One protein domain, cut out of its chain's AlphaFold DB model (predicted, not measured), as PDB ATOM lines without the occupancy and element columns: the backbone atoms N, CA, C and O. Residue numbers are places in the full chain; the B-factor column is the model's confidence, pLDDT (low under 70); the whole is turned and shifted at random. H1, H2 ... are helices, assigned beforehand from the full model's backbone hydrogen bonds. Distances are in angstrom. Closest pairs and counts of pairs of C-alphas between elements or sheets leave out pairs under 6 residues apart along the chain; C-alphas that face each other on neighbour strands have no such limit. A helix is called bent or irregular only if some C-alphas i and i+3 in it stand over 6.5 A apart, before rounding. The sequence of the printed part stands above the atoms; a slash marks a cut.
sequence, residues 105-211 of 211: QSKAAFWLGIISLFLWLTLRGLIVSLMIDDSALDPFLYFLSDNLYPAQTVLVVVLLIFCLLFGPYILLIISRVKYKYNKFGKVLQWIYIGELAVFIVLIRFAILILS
ATOM      1  N   GLN A 105     168.134 133.688 199.226       55.59
ATOM      2  CA  GLN A 105     169.086 134.414 198.382       55.59
ATOM      3  C   GLN A 105     170.469 133.746 198.328       55.59
ATOM      4  O   GLN A 105     171.404 134.308 197.758       55.59
ATOM      5  N   SER A 106     170.629 132.545 198.896       60.72
ATOM      6  CA  SER A 106     171.929 131.881 198.895       60.72
ATOM      7  C   SER A 106     172.361 131.503 197.478       60.72
ATOM      8  O   SER A 106     171.586 130.994 196.662       60.72
ATOM      9  N   LYS A 107     173.657 131.693 197.212       70.19
ATOM     10  CA  LYS A 107     174.328 131.308 195.960       70.19
ATOM     11  C   LYS A 107     174.066 129.841 195.594       70.19
ATOM     12  O   LYS A 107     174.027 129.504 194.418       70.19
ATOM     13  N   ALA A 108     173.827 128.978 196.584       68.00
ATOM     14  CA  ALA A 108     173.520 127.564 196.386       68.00
ATOM     15  C   ALA A 108     172.235 127.329 195.572       68.00
ATOM     16  O   ALA A 108     172.214 126.454 194.713       68.00
ATOM     17  N   ALA A 109     171.184 128.127 195.783       67.94
ATOM     18  CA  ALA A 109     169.937 128.008 195.022       67.94
ATOM     19  C   ALA A 109     170.131 128.363 193.539       67.94
ATOM     20  O   ALA A 109     169.509 127.770 192.661       67.94
ATOM     21  N   PHE A 110     171.006 129.333 193.273       73.19
ATOM     22  CA  PHE A 110     171.393 129.734 191.926       73.19
ATOM     23  C   PHE A 110     172.246 128.655 191.246       73.19
ATOM     24  O   PHE A 110     171.921 128.241 190.138       73.19
ATOM     25  N   TRP A 111     173.252 128.114 191.942       80.25
ATOM     26  CA  TRP A 111     174.076 127.009 191.440       80.25
ATOM     27  C   TRP A 111     173.261 125.752 191.129       80.25
ATOM     28  O   TRP A 111     173.435 125.173 190.064       80.25
ATOM     29  N   LEU A 112     172.329 125.357 192.001       78.75
ATOM     30  CA  LEU A 112     171.447 124.209 191.747       78.75
ATOM     31  C   LEU A 112     170.574 124.415 190.504       78.75
ATOM     32  O   LEU A 112     170.366 123.478 189.736       78.75
ATOM     33  N   GLY A 113     170.089 125.638 190.287       78.62
ATOM     34  CA  GLY A 113     169.334 125.975 189.087       78.62
ATOM     35  C   GLY A 113     170.199 125.975 187.819       78.62
ATOM     36  O   GLY A 113     169.750 125.475 186.793       78.62
ATOM     37  N   ILE A 114     171.444 126.462 187.891       83.38
ATOM     38  CA  ILE A 114     172.406 126.372 186.777       83.38
ATOM     39  C   ILE A 114     172.708 124.913 186.443       83.38
ATOM     40  O   ILE A 114     172.674 124.548 185.275       83.38
ATOM     41  N   ILE A 115     172.967 124.074 187.449       84.88
ATOM     42  CA  ILE A 115     173.252 122.647 187.249       84.88
ATOM     43  C   ILE A 115     172.050 121.952 186.599       84.88
ATOM     44  O   ILE A 115     172.229 121.182 185.662       84.88
ATOM     45  N   SER A 116     170.828 122.253 187.051       84.44
ATOM     46  CA  SER A 116     169.596 121.727 186.446       84.44
ATOM     47  C   SER A 116     169.461 122.137 184.973       84.44
ATOM     48  O   SER A 116     169.225 121.278 184.123       84.44
ATOM     49  N   LEU A 117     169.689 123.419 184.659       83.69
ATOM     50  CA  LEU A 117     169.643 123.933 183.288       83.69
ATOM     51  C   LEU A 117     170.743 123.328 182.410       83.69
ATOM     52  O   LEU A 117     170.486 122.987 181.260       83.69
ATOM     53  N   PHE A 118     171.948 123.153 182.951       87.06
ATOM     54  CA  PHE A 118     173.061 122.532 182.242       87.06
ATOM     55  C   PHE A 118     172.781 121.060 181.935       87.06
ATOM     56  O   PHE A 118     172.913 120.659 180.785       87.06
ATOM     57  N   LEU A 119     172.328 120.263 182.913       85.38
ATOM     58  CA  LEU A 119     171.940 118.866 182.666       85.38
ATOM     59  C   LEU A 119     170.850 118.765 181.590       85.38
ATOM     60  O   LEU A 119     170.906 117.887 180.732       85.38
ATOM     61  N   TRP A 120     169.872 119.672 181.624       84.50
ATOM     62  CA  TRP A 120     168.787 119.695 180.649       84.50
ATOM     63  C   TRP A 120     169.260 120.085 179.242       84.50
ATOM     64  O   TRP A 120     168.888 119.428 178.269       84.50
ATOM     65  N   LEU A 121     170.126 121.096 179.120       86.19
ATOM     66  CA  LEU A 121     170.733 121.462 177.839       86.19
ATOM     67  C   LEU A 121     171.611 120.340 177.287       86.19
ATOM     68  O   LEU A 121     171.555 120.078 176.091       86.19
ATOM     69  N   THR A 122     172.364 119.647 178.140       84.38
ATOM     70  CA  THR A 122     173.181 118.497 177.733       84.38
ATOM     71  C   THR A 122     172.316 117.373 177.172       84.38
ATOM     72  O   THR A 122     172.654 116.832 176.126       84.38
ATOM     73  N   LEU A 123     171.168 117.063 177.790       85.25
ATOM     74  CA  LEU A 123     170.227 116.079 177.243       85.25
ATOM     75  C   LEU A 123     169.726 116.493 175.849       85.25
ATOM     76  O   LEU A 123     169.726 115.680 174.929       85.25
ATOM     77  N   ARG A 124     169.308 117.754 175.677       81.81
ATOM     78  CA  ARG A 124     168.805 118.257 174.386       81.81
ATOM     79  C   ARG A 124     169.893 118.298 173.321       81.81
ATOM     80  O   ARG A 124     169.637 117.881 172.198       81.81
ATOM     81  N   GLY A 125     171.088 118.753 173.684       84.19
ATOM     82  CA  GLY A 125     172.255 118.743 172.812       84.19
ATOM     83  C   GLY A 125     172.596 117.329 172.362       84.19
ATOM     84  O   GLY A 125     172.791 117.108 171.179       84.19
ATOM     85  N   LEU A 126     172.554 116.358 173.274       83.81
ATOM     86  CA  LEU A 126     172.811 114.954 172.967       83.81
ATOM     87  C   LEU A 126     171.748 114.356 172.030       83.81
ATOM     88  O   LEU A 126     172.106 113.656 171.091       83.81
ATOM     89  N   ILE A 127     170.465 114.682 172.223       82.69
ATOM     90  CA  ILE A 127     169.389 114.270 171.302       82.69
ATOM     91  C   ILE A 127     169.585 114.894 169.915       82.69
ATOM     92  O   ILE A 127     169.447 114.200 168.916       82.69
ATOM     93  N   VAL A 128     169.904 116.188 169.838       84.12
ATOM     94  CA  VAL A 128     170.142 116.865 168.552       84.12
ATOM     95  C   VAL A 128     171.378 116.296 167.859       84.12
ATOM     96  O   VAL A 128     171.313 116.026 166.666       84.12
ATOM     97  N   SER A 129     172.470 116.063 168.591       81.44
ATOM     98  CA  SER A 129     173.672 115.433 168.043       81.44
ATOM     99  C   SER A 129     173.376 114.041 167.494       81.44
ATOM    100  O   SER A 129     173.775 113.773 166.373       81.44
ATOM    101  N   LEU A 130     172.607 113.213 168.211       81.75
ATOM    102  CA  LEU A 130     172.165 111.900 167.719       81.75
ATOM    103  C   LEU A 130     171.289 111.990 166.464       81.75
ATOM    104  O   LEU A 130     171.354 111.121 165.613       81.75
ATOM    105  N   MET A 131     170.463 113.030 166.332       80.50
ATOM    106  CA  MET A 131     169.627 113.220 165.138       80.50
ATOM    107  C   MET A 131     170.430 113.674 163.910       80.50
ATOM    108  O   MET A 131     169.948 113.537 162.788       80.50
ATOM    109  N   ILE A 132     171.607 114.272 164.117       86.31
ATOM    110  CA  ILE A 132     172.493 114.749 163.044       86.31
ATOM    111  C   ILE A 132     173.501 113.664 162.659       86.31
ATOM    112  O   ILE A 132     173.775 113.483 161.474       86.31
ATOM    113  N   ASP A 133     174.062 112.979 163.651       82.19
ATOM    114  CA  ASP A 133     175.098 111.971 163.484       82.19
ATOM    115  C   ASP A 133     174.976 110.897 164.575       82.19
ATOM    116  O   ASP A 133     175.208 111.149 165.762       82.19
ATOM    117  N   ASP A 134     174.647 109.674 164.154       76.00
ATOM    118  CA  ASP A 134     174.517 108.518 165.044       76.00
ATOM    119  C   ASP A 134     175.844 108.177 165.750       76.00
ATOM    120  O   ASP A 134     175.836 107.613 166.847       76.00
ATOM    121  N   SER A 135     176.987 108.585 165.182       82.81
ATOM    122  CA  SER A 135     178.316 108.304 165.738       82.81
ATOM    123  C   SER A 135     178.743 109.255 166.863       82.81
ATOM    124  O   SER A 135     179.788 109.070 167.491       82.81
ATOM    125  N   ALA A 136     177.914 110.249 167.205       80.19
ATOM    126  CA  ALA A 136     178.220 111.233 168.245       80.19
ATOM    127  C   ALA A 136     178.477 110.613 169.633       80.19
ATOM    128  O   ALA A 136     179.179 111.205 170.458       80.19
ATOM    129  N   LEU A 137     177.912 109.431 169.905       81.31
ATOM    130  CA  LEU A 137     178.110 108.704 171.161       81.31
ATOM    131  C   LEU A 137     179.125 107.565 171.068       81.31
ATOM    132  O   LEU A 137     179.500 107.032 172.113       81.31
ATOM    133  N   ASP A 138     179.618 107.226 169.879       83.25
ATOM    134  CA  ASP A 138     180.540 106.104 169.685       83.25
ATOM    135  C   ASP A 138     181.816 106.217 170.525       83.25
ATOM    136  O   ASP A 138     182.159 105.236 171.183       83.25
ATOM    137  N   PRO A 139     182.489 107.383 170.640       84.88
ATOM    138  CA  PRO A 139     183.682 107.499 171.482       84.88
ATOM    139  C   PRO A 139     183.388 107.206 172.957       84.88
ATOM    140  O   PRO A 139     184.205 106.622 173.670       84.88
ATOM    141  N   PHE A 140     182.203 107.608 173.423       83.50
ATOM    142  CA  PHE A 140     181.771 107.407 174.801       83.50
ATOM    143  C   PHE A 140     181.350 105.956 175.057       83.50
ATOM    144  O   PHE A 140     181.732 105.370 176.070       83.50
ATOM    145  N   LEU A 141     180.602 105.356 174.131       83.75
ATOM    146  CA  LEU A 141     180.201 103.953 174.202       83.75
ATOM    147  C   LEU A 141     181.412 103.022 174.099       83.75
ATOM    148  O   LEU A 141     181.482 102.045 174.842       83.75
ATOM    149  N   TYR A 142     182.394 103.363 173.260       86.94
ATOM    150  CA  TYR A 142     183.653 102.633 173.148       86.94
ATOM    151  C   TYR A 142     184.452 102.714 174.450       86.94
ATOM    152  O   TYR A 142     184.872 101.689 174.977       86.94
ATOM    153  N   PHE A 143     184.573 103.908 175.039       87.56
ATOM    154  CA  PHE A 143     185.210 104.082 176.345       87.56
ATOM    155  C   PHE A 143     184.538 103.241 177.442       87.56
ATOM    156  O   PHE A 143     185.227 102.608 178.241       87.56
ATOM    157  N   LEU A 144     183.203 103.202 177.487       85.75
ATOM    158  CA  LEU A 144     182.494 102.360 178.449       85.75
ATOM    159  C   LEU A 144     182.709 100.870 178.166       85.75
ATOM    160  O   LEU A 144     182.916 100.104 179.100       85.75
ATOM    161  N   SER A 145     182.693 100.464 176.898       86.31
ATOM    162  CA  SER A 145     182.890  99.071 176.499       86.31
ATOM    163  C   SER A 145     184.303  98.553 176.781       86.31
ATOM    164  O   SER A 145     184.448  97.374 177.084       86.31
ATOM    165  N   ASP A 146     185.331  99.400 176.693       89.31
ATOM    166  CA  ASP A 146     186.722  99.018 176.987       89.31
ATOM    167  C   ASP A 146     186.971  98.843 178.493       89.31
ATOM    168  O   ASP A 146     187.833  98.071 178.908       89.31
ATOM    169  N   ASN A 147     186.218  99.566 179.326       87.31
ATOM    170  CA  ASN A 147     186.440  99.611 180.771       87.31
ATOM    171  C   ASN A 147     185.436  98.777 181.581       87.31
ATOM    172  O   ASN A 147     185.685  98.506 182.757       87.31
ATOM    173  N   LEU A 148     184.298  98.386 180.998       89.38
ATOM    174  CA  LEU A 148     183.229  97.670 181.690       89.38
ATOM    175  C   LEU A 148     182.753  96.443 180.911       89.38
ATOM    176  O   LEU A 148     182.732  96.406 179.684       89.38
ATOM    177  N   TYR A 149     182.274  95.441 181.652       90.56
ATOM    178  CA  TYR A 149     181.581  94.306 181.051       90.56
ATOM    179  C   TYR A 149     180.300  94.767 180.333       90.56
ATOM    180  O   TYR A 149     179.628  95.675 180.831       90.56
ATOM    181  N   PRO A 150     179.862  94.090 179.254       86.38
ATOM    182  CA  PRO A 150     178.709  94.517 178.454       86.38
ATOM    183  C   PRO A 150     177.442  94.794 179.277       86.38
ATOM    184  O   PRO A 150     176.766  95.801 179.077       86.38
ATOM    185  N   ALA A 151     177.147  93.944 180.266       86.50
ATOM    186  CA  ALA A 151     175.996  94.123 181.153       86.50
ATOM    187  C   ALA A 151     176.109  95.375 182.046       86.50
ATOM    188  O   ALA A 151     175.111  96.041 182.317       86.50
ATOM    189  N   GLN A 152     177.322  95.713 182.493       87.44
ATOM    190  CA  GLN A 152     177.574  96.912 183.289       87.44
ATOM    191  C   GLN A 152     177.501  98.172 182.423       87.44
ATOM    192  O   GLN A 152     176.919  99.161 182.856       87.44
ATOM    193  N   THR A 153     178.000  98.120 181.187       85.12
ATOM    194  CA  THR A 153     177.876  99.213 180.212       85.12
ATOM    195  C   THR A 153     176.417  99.566 179.954       85.12
ATOM    196  O   THR A 153     176.035 100.727 180.084       85.12
ATOM    197  N   VAL A 154     175.570  98.565 179.684       86.69
ATOM    198  CA  VAL A 154     174.126  98.782 179.491       86.69
ATOM    199  C   VAL A 154     173.489  99.393 180.740       86.69
ATOM    200  O   VAL A 154     172.745 100.367 180.632       86.69
ATOM    201  N   LEU A 155     173.812  98.882 181.932       88.62
ATOM    202  CA  LEU A 155     173.296  99.428 183.189       88.62
ATOM    203  C   LEU A 155     173.690 100.901 183.379       88.62
ATOM    204  O   LEU A 155     172.842 101.723 183.727       88.62
ATOM    205  N   VAL A 156     174.956 101.248 183.132       88.12
ATOM    206  CA  VAL A 156     175.469 102.620 183.257       88.12
ATOM    207  C   VAL A 156     174.784 103.554 182.263       88.12
ATOM    208  O   VAL A 156     174.371 104.644 182.655       88.12
ATOM    209  N   VAL A 157     174.598 103.127 181.012       86.75
ATOM    210  CA  VAL A 157     173.898 103.916 179.987       86.75
ATOM    211  C   VAL A 157     172.444 104.166 180.390       86.75
ATOM    212  O   VAL A 157     171.986 105.306 180.349       86.75
ATOM    213  N   VAL A 158     171.726 103.139 180.854       86.06
ATOM    214  CA  VAL A 158     170.336 103.284 181.317       86.06
ATOM    215  C   VAL A 158     170.246 104.234 182.517       86.06
ATOM    216  O   VAL A 158     169.375 105.104 182.546       86.06
ATOM    217  N   LEU A 159     171.163 104.121 183.483       88.88
ATOM    218  CA  LEU A 159     171.223 105.027 184.634       88.88
ATOM    219  C   LEU A 159     171.547 106.467 184.223       88.88
ATOM    220  O   LEU A 159     170.962 107.398 184.775       88.88
ATOM    221  N   LEU A 160     172.438 106.665 183.249       86.25
ATOM    222  CA  LEU A 160     172.755 107.981 182.696       86.25
ATOM    223  C   LEU A 160     171.546 108.610 182.014       86.25
ATOM    224  O   LEU A 160     171.234 109.765 182.297       86.25
ATOM    225  N   ILE A 161     170.835 107.849 181.179       84.88
ATOM    226  CA  ILE A 161     169.595 108.304 180.541       84.88
ATOM    227  C   ILE A 161     168.580 108.687 181.619       84.88
ATOM    228  O   ILE A 161     168.026 109.782 181.570       84.88
ATOM    229  N   PHE A 162     168.384 107.843 182.635       85.19
ATOM    230  CA  PHE A 162     167.474 108.139 183.742       85.19
ATOM    231  C   PHE A 162     167.883 109.417 184.494       85.19
ATOM    232  O   PHE A 162     167.044 110.265 184.799       85.19
ATOM    233  N   CYS A 163     169.177 109.600 184.756       86.88
ATOM    234  CA  CYS A 163     169.703 110.773 185.448       86.88
ATOM    235  C   CYS A 163     169.554 112.054 184.613       86.88
ATOM    236  O   CYS A 163     169.159 113.089 185.143       86.88
ATOM    237  N   LEU A 164     169.799 111.992 183.304       85.06
ATOM    238  CA  LEU A 164     169.628 113.130 182.400       85.06
ATOM    239  C   LEU A 164     168.152 113.476 182.185       85.06
ATOM    240  O   LEU A 164     167.818 114.654 182.067       85.06
ATOM    241  N   LEU A 165     167.266 112.478 182.183       83.44
ATOM    242  CA  LEU A 165     165.836 112.677 181.973       83.44
ATOM    243  C   LEU A 165     165.137 113.196 183.234       83.44
ATOM    244  O   LEU A 165     164.394 114.165 183.148       83.44
ATOM    245  N   PHE A 166     165.384 112.598 184.405       83.81
ATOM    246  CA  PHE A 166     164.693 112.947 185.657       83.81
ATOM    247  C   PHE A 166     165.483 113.897 186.561       83.81
ATOM    248  O   PHE A 166     164.882 114.692 187.287       83.81
ATOM    249  N   GLY A 167     166.816 113.862 186.517       84.62
ATOM    250  CA  GLY A 167     167.693 114.687 187.353       84.62
ATOM    251  C   GLY A 167     167.399 116.189 187.282       84.62
ATOM    252  O   GLY A 167     167.245 116.799 188.345       84.62
ATOM    253  N   PRO A 168     167.226 116.797 186.088       84.44
ATOM    254  CA  PRO A 168     166.862 118.206 185.975       84.44
ATOM    255  C   PRO A 168     165.576 118.552 186.729       84.44
ATOM    256  O   PRO A 168     165.546 119.544 187.458       84.44
ATOM    257  N   TYR A 169     164.540 117.715 186.605       82.31
ATOM    258  CA  TYR A 169     163.241 117.924 187.248       82.31
ATOM    259  C   TYR A 169     163.315 117.732 188.763       82.31
ATOM    260  O   TYR A 169     162.758 118.537 189.508       82.31
ATOM    261  N   ILE A 170     164.041 116.715 189.235       84.50
ATOM    262  CA  ILE A 170     164.253 116.474 190.669       84.50
ATOM    263  C   ILE A 170     164.993 117.659 191.299       84.50
ATOM    264  O   ILE A 170     164.568 118.173 192.336       84.50
ATOM    265  N   LEU A 171     166.052 118.155 190.650       81.50
ATOM    266  CA  LEU A 171     166.777 119.352 191.087       81.50
ATOM    267  C   LEU A 171     165.860 120.581 191.135       81.50
ATOM    268  O   LEU A 171     165.939 121.373 192.076       81.50
ATOM    269  N   LEU A 172     164.946 120.715 190.171       79.69
ATOM    270  CA  LEU A 172     163.972 121.802 190.129       79.69
ATOM    271  C   LEU A 172     162.973 121.700 191.296       79.69
ATOM    272  O   LEU A 172     162.749 122.694 191.994       79.69
ATOM    273  N   ILE A 173     162.461 120.502 191.600       81.94
ATOM    274  CA  ILE A 173     161.598 120.248 192.767       81.94
ATOM    275  C   ILE A 173     162.333 120.599 194.066       81.94
ATOM    276  O   ILE A 173     161.810 121.364 194.877       81.94
ATOM    277  N   ILE A 174     163.568 120.121 194.247       80.06
ATOM    278  CA  ILE A 174     164.385 120.427 195.432       80.06
ATOM    279  C   ILE A 174     164.611 121.935 195.547       80.06
ATOM    280  O   ILE A 174     164.460 122.502 196.634       80.06
ATOM    281  N   SER A 175     164.912 122.608 194.432       73.38
ATOM    282  CA  SER A 175     165.097 124.057 194.417       73.38
ATOM    283  C   SER A 175     163.833 124.800 194.868       73.38
ATOM    284  O   SER A 175     163.937 125.810 195.555       73.38
ATOM    285  N   ARG A 176     162.634 124.276 194.583       75.31
ATOM    286  CA  ARG A 176     161.360 124.896 194.982       75.31
ATOM    287  C   ARG A 176     160.939 124.570 196.404       75.31
ATOM    288  O   ARG A 176     160.411 125.452 197.080       75.31
ATOM    289  N   VAL A 177     161.193 123.351 196.869       73.38
ATOM    290  CA  VAL A 177     160.907 122.948 198.252       73.38
ATOM    291  C   VAL A 177     161.845 123.675 199.217       73.38
ATOM    292  O   VAL A 177     161.395 124.209 200.230       73.38
ATOM    293  N   LYS A 178     163.139 123.757 198.884       68.88
ATOM    294  CA  LYS A 178     164.159 124.362 199.749       68.88
ATOM    295  C   LYS A 178     164.261 125.882 199.583       68.88
ATOM    296  O   LYS A 178     164.470 126.578 200.574       68.88
ATOM    297  N   TYR A 179     164.052 126.403 198.370       68.00
ATOM    298  CA  TYR A 179     164.173 127.831 198.048       68.00
ATOM    299  C   TYR A 179     162.883 128.412 197.441       68.00
ATOM    300  O   TYR A 179     162.857 128.942 196.327       68.00
ATOM    301  N   LYS A 180     161.779 128.320 198.196       60.25
ATOM    302  CA  LYS A 180     160.411 128.681 197.768       60.25
ATOM    303  C   LYS A 180     160.277 130.091 197.167       60.25
ATOM    304  O   LYS A 180     159.448 130.294 196.275       60.25
ATOM    305  N   TYR A 181     161.077 131.053 197.634       59.47
ATOM    306  CA  TYR A 181     160.980 132.461 197.225       59.47
ATOM    307  C   TYR A 181     162.039 132.890 196.205       59.47
ATOM    308  O   TYR A 181     162.020 134.044 195.771       59.47
ATOM    309  N   ASN A 182     162.937 131.994 195.785       67.88
ATOM    310  CA  ASN A 182     163.938 132.340 194.783       67.88
ATOM    311  C   ASN A 182     163.265 132.634 193.427       67.88
ATOM    312  O   ASN A 182     162.553 131.793 192.870       67.88
ATOM    313  N   LYS A 183     163.506 133.836 192.887       69.56
ATOM    314  CA  LYS A 183     162.971 134.270 191.588       69.56
ATOM    315  C   LYS A 183     163.502 133.404 190.446       69.56
ATOM    316  O   LYS A 183     162.730 133.051 189.563       69.56
ATOM    317  N   PHE A 184     164.777 133.011 190.500       69.50
ATOM    318  CA  PHE A 184     165.407 132.209 189.448       69.50
ATOM    319  C   PHE A 184     164.736 130.839 189.304       69.50
ATOM    320  O   PHE A 184     164.320 130.472 188.212       69.50
ATOM    321  N   GLY A 185     164.521 130.131 190.417       70.06
ATOM    322  CA  GLY A 185     163.822 128.842 190.409       70.06
ATOM    323  C   GLY A 185     162.363 128.943 189.948       70.06
ATOM    324  O   GLY A 185     161.874 128.040 189.276       70.06
ATOM    325  N   LYS A 186     161.668 130.054 190.248       72.75
ATOM    326  CA  LYS A 186     160.322 130.317 189.705       72.75
ATOM    327  C   LYS A 186     160.352 130.483 188.183       72.75
ATOM    328  O   LYS A 186     159.538 129.869 187.508       72.75
ATOM    329  N   VAL A 187     161.275 131.284 187.649       79.94
ATOM    330  CA  VAL A 187     161.418 131.494 186.195       79.94
ATOM    331  C   VAL A 187     161.783 130.188 185.488       79.94
ATOM    332  O   VAL A 187     161.144 129.836 184.501       79.94
ATOM    333  N   LEU A 188     162.733 129.425 186.039       79.94
ATOM    334  CA  LEU A 188     163.122 128.119 185.502       79.94
ATOM    335  C   LEU A 188     161.934 127.147 185.463       79.94
ATOM    336  O   LEU A 188     161.739 126.452 184.474       79.94
ATOM    337  N   GLN A 189     161.094 127.140 186.505       81.50
ATOM    338  CA  GLN A 189     159.890 126.309 186.536       81.50
ATOM    339  C   GLN A 189     158.935 126.638 185.382       81.50
ATOM    340  O   GLN A 189     158.421 125.726 184.742       81.50
ATOM    341  N   TRP A 190     158.703 127.925 185.109       82.50
ATOM    342  CA  TRP A 190     157.846 128.340 183.996       82.50
ATOM    343  C   TRP A 190     158.418 127.936 182.641       82.50
ATOM    344  O   TRP A 190     157.653 127.506 181.783       82.50
ATOM    345  N   ILE A 191     159.742 128.005 182.466       83.56
ATOM    346  CA  ILE A 191     160.405 127.524 181.247       83.56
ATOM    347  C   ILE A 191     160.146 126.025 181.054       83.56
ATOM    348  O   ILE A 191     159.723 125.616 179.978       83.56
ATOM    349  N   TYR A 192     160.325 125.212 182.100       82.81
ATOM    350  CA  TYR A 192     160.121 123.760 182.013       82.81
ATOM    351  C   TYR A 192     158.651 123.394 181.767       82.81
ATOM    352  O   TYR A 192     158.368 122.498 180.977       82.81
ATOM    353  N   ILE A 193     157.704 124.094 182.403       84.62
ATOM    354  CA  ILE A 193     156.265 123.892 182.160       84.62
ATOM    355  C   ILE A 193     155.897 124.285 180.726       84.62
ATOM    356  O   ILE A 193     155.171 123.548 180.061       84.62
ATOM    357  N   GLY A 194     156.389 125.431 180.252       84.88
ATOM    358  CA  GLY A 194     156.148 125.895 178.888       84.88
ATOM    359  C   GLY A 194     156.690 124.916 177.851       84.88
ATOM    360  O   GLY A 194     155.994 124.587 176.895       84.88
ATOM    361  N   GLU A 195     157.891 124.383 178.074       80.75
ATOM    362  CA  GLU A 195     158.486 123.378 177.194       80.75
ATOM    363  C   GLU A 195     157.677 122.081 177.174       80.75
ATOM    364  O   GLU A 195     157.337 121.585 176.103       80.75
ATOM    365  N   LEU A 196     157.271 121.582 178.344       83.75
ATOM    366  CA  LEU A 196     156.454 120.376 178.446       83.75
ATOM    367  C   LEU A 196     155.095 120.546 177.742       83.75
ATOM    368  O   LEU A 196     154.617 119.619 177.091       83.75
ATOM    369  N   ALA A 197     154.500 121.740 177.802       85.56
ATOM    370  CA  ALA A 197     153.286 122.060 177.053       85.56
ATOM    371  C   ALA A 197     153.517 122.031 175.532       85.56
ATOM    372  O   ALA A 197     152.730 121.418 174.810       85.56
ATOM    373  N   VAL A 198     154.609 122.631 175.043       85.50
ATOM    374  CA  VAL A 198     154.983 122.579 173.619       85.50
ATOM    375  C   VAL A 198     155.221 121.135 173.174       85.50
ATOM    376  O   VAL A 198     154.722 120.730 172.127       85.50
ATOM    377  N   PHE A 199     155.911 120.330 173.983       82.94
ATOM    378  CA  PHE A 199     156.179 118.924 173.686       82.94
ATOM    379  C   PHE A 199     154.890 118.098 173.557       82.94
ATOM    380  O   PHE A 199     154.739 117.335 172.605       82.94
ATOM    381  N   ILE A 200     153.918 118.299 174.456       84.88
ATOM    382  CA  ILE A 200     152.601 117.642 174.376       84.88
ATOM    383  C   ILE A 200     151.866 118.034 173.088       84.88
ATOM    384  O   ILE A 200     151.286 117.169 172.426       84.88
ATOM    385  N   VAL A 201     151.890 119.319 172.722       87.94
ATOM    386  CA  VAL A 201     151.257 119.808 171.488       87.94
ATOM    387  C   VAL A 201     151.926 119.197 170.255       87.94
ATOM    388  O   VAL A 201     151.223 118.715 169.371       87.94
ATOM    389  N   LEU A 202     153.260 119.144 170.219       84.88
ATOM    390  CA  LEU A 202     154.013 118.530 169.123       84.88
ATOM    391  C   LEU A 202     153.700 117.040 168.973       84.88
ATOM    392  O   LEU A 202     153.438 116.596 167.861       84.88
ATOM    393  N   ILE A 203     153.657 116.279 170.073       85.19
ATOM    394  CA  ILE A 203     153.275 114.857 170.038       85.19
ATOM    395  C   ILE A 203     151.866 114.696 169.470       85.19
ATOM    396  O   ILE A 203     151.643 113.868 168.590       85.19
ATOM    397  N   ARG A 204     150.906 115.488 169.962       82.25
ATOM    398  CA  ARG A 204     149.524 115.439 169.470       82.25
ATOM    399  C   ARG A 204     149.444 115.745 167.981       82.25
ATOM    400  O   ARG A 204     148.733 115.046 167.269       82.25
ATOM    401  N   PHE A 205     150.183 116.746 167.522       86.62
ATOM    402  CA  PHE A 205     150.241 117.116 166.116       86.62
ATOM    403  C   PHE A 205     150.872 116.012 165.253       86.62
ATOM    404  O   PHE A 205     150.319 115.671 164.214       86.62
ATOM    405  N   ALA A 206     151.962 115.388 165.714       83.69
ATOM    406  CA  ALA A 206     152.583 114.255 165.025       83.69
ATOM    407  C   ALA A 206     151.618 113.066 164.896       83.69
ATOM    408  O   ALA A 206     151.470 112.522 163.807       83.69
ATOM    409  N   ILE A 207     150.916 112.700 165.975       86.25
ATOM    410  CA  ILE A 207     149.925 111.609 165.954       86.25
ATOM    411  C   ILE A 207     148.790 111.911 164.970       86.25
ATOM    412  O   ILE A 207     148.360 111.014 164.257       86.25
ATOM    413  N   LEU A 208     148.312 113.157 164.917       85.69
ATOM    414  CA  LEU A 208     147.244 113.558 163.994       85.69
ATOM    415  C   LEU A 208     147.671 113.540 162.521       85.69
ATOM    416  O   LEU A 208     146.822 113.332 161.669       85.69
ATOM    417  N   ILE A 209     148.951 113.775 162.219       82.06
ATOM    418  CA  ILE A 209     149.485 113.700 160.848       82.06
ATOM    419  C   ILE A 209     149.761 112.253 160.420       82.06
ATOM    420  O   ILE A 209     149.670 111.937 159.239       82.06
ATOM    421  N   LEU A 210     150.145 111.389 161.364       70.56
ATOM    422  CA  LEU A 210     150.435 109.973 161.113       70.56
ATOM    423  C   LEU A 210     149.188 109.068 161.121       70.56
ATOM    424  O   LEU A 210     149.300 107.908 160.724       70.56
ATOM    425  N   SER A 211     148.045 109.571 161.596       66.19
ATOM    426  CA  SER A 211     146.733 108.903 161.595       66.19
ATOM    427  C   SER A 211     145.950 109.182 160.320       66.19
ATOM    428  O   SER A 211     145.073 108.334 160.039       66.19
TER     429      SER A 211
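This is residues 105 to 211 of the 211 residues of an uncharacterized protein of Butyrivibrio sp. X503 (UniProt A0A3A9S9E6). Three helix parts, H1, H3b and H4, come together near one end as a loose up-and-down bundle, each running against the one before it, and from there H4 runs on as an arm whose residues 193 to 211 stick out. Toward the other end H3a, the first arm of the bent helix H3, swings away from H1, and short H2 spans the gap between the end of H1 and the start of H3a, the three making an open triangle. The printed part has 107 residues with four named helices, H1 to H4 in chain order, and no named strand; the class is all helix. It is loose, with a radius of gyration of the C-alphas of 17.2 A, and flat, spanning 46 by 43 by 21 A.

H1, residues 107 to 132, begins with C-alpha 107 at (174.328, 131.308, 195.960) and is 36.9 A long. H2, residues 134 to 147, is irregular: C-alphas 136 and 139 are 7.4 A apart. H3, residues 150 to 178, was assigned as one helix by its hydrogen bonds but is bent, with C-alphas 165 and 168 6.9 A apart. Its arms are H3a, residues 150 to 165, 22.5 A long, and H3b, residues 168 to 178, 15.3 A. H4, residues 183 to 210, is 40.9 A long and ends with C-alpha 210 at (150.435, 109.973, 161.113).

H1 touches H3b with its residues 109 to 120 alone, at a shallow tilt of 14 degrees, opposite ways; their closest C-alphas, of Ser 116 and Pro 168, are 4.5 A apart. H1 touches H4 the same way at a shallow tilt of 22 degrees, closest at the C-alphas of Gly 113 and Gly 185, 6.4 A. H3b and H4 form a helical hairpin at 35.3 degrees, only just a steep tilt, closest at the C-alphas of Ser 175 and Gly 185, 6.4 A. H3a touches H1 at a steep tilt of 60 degrees, closest at the C-alphas of Leu 123 and Leu 164, 6.0 A. H3a and H3b stand at a steep tilt of 50 degrees. H2 and H1 only just touch, with 3 pairs of C-alphas within 8 A, and only at the corner, closest at the C-alphas of Leu 130 and Ala 136, 6.1 A. H2 and H3a only just touch, also with 3 pairs, closest at the C-alphas of Leu 144 and Thr 153, 5.9 A. H2 and H4 are apart. In H1, H3a, H3b and H4 every O i to N i+4 pair is within hydrogen-bond range; in H2, 7 of 10 are.

The C-alphas farthest apart, of Ser 106 and Ser 211, are 50.5 A apart. The printed part has no cut, and its three links are tight. The mean pLDDT of the printed part is 81.2; it is under 70 at residues 105 to 106, 108 to 109, 178 to 184 and 211.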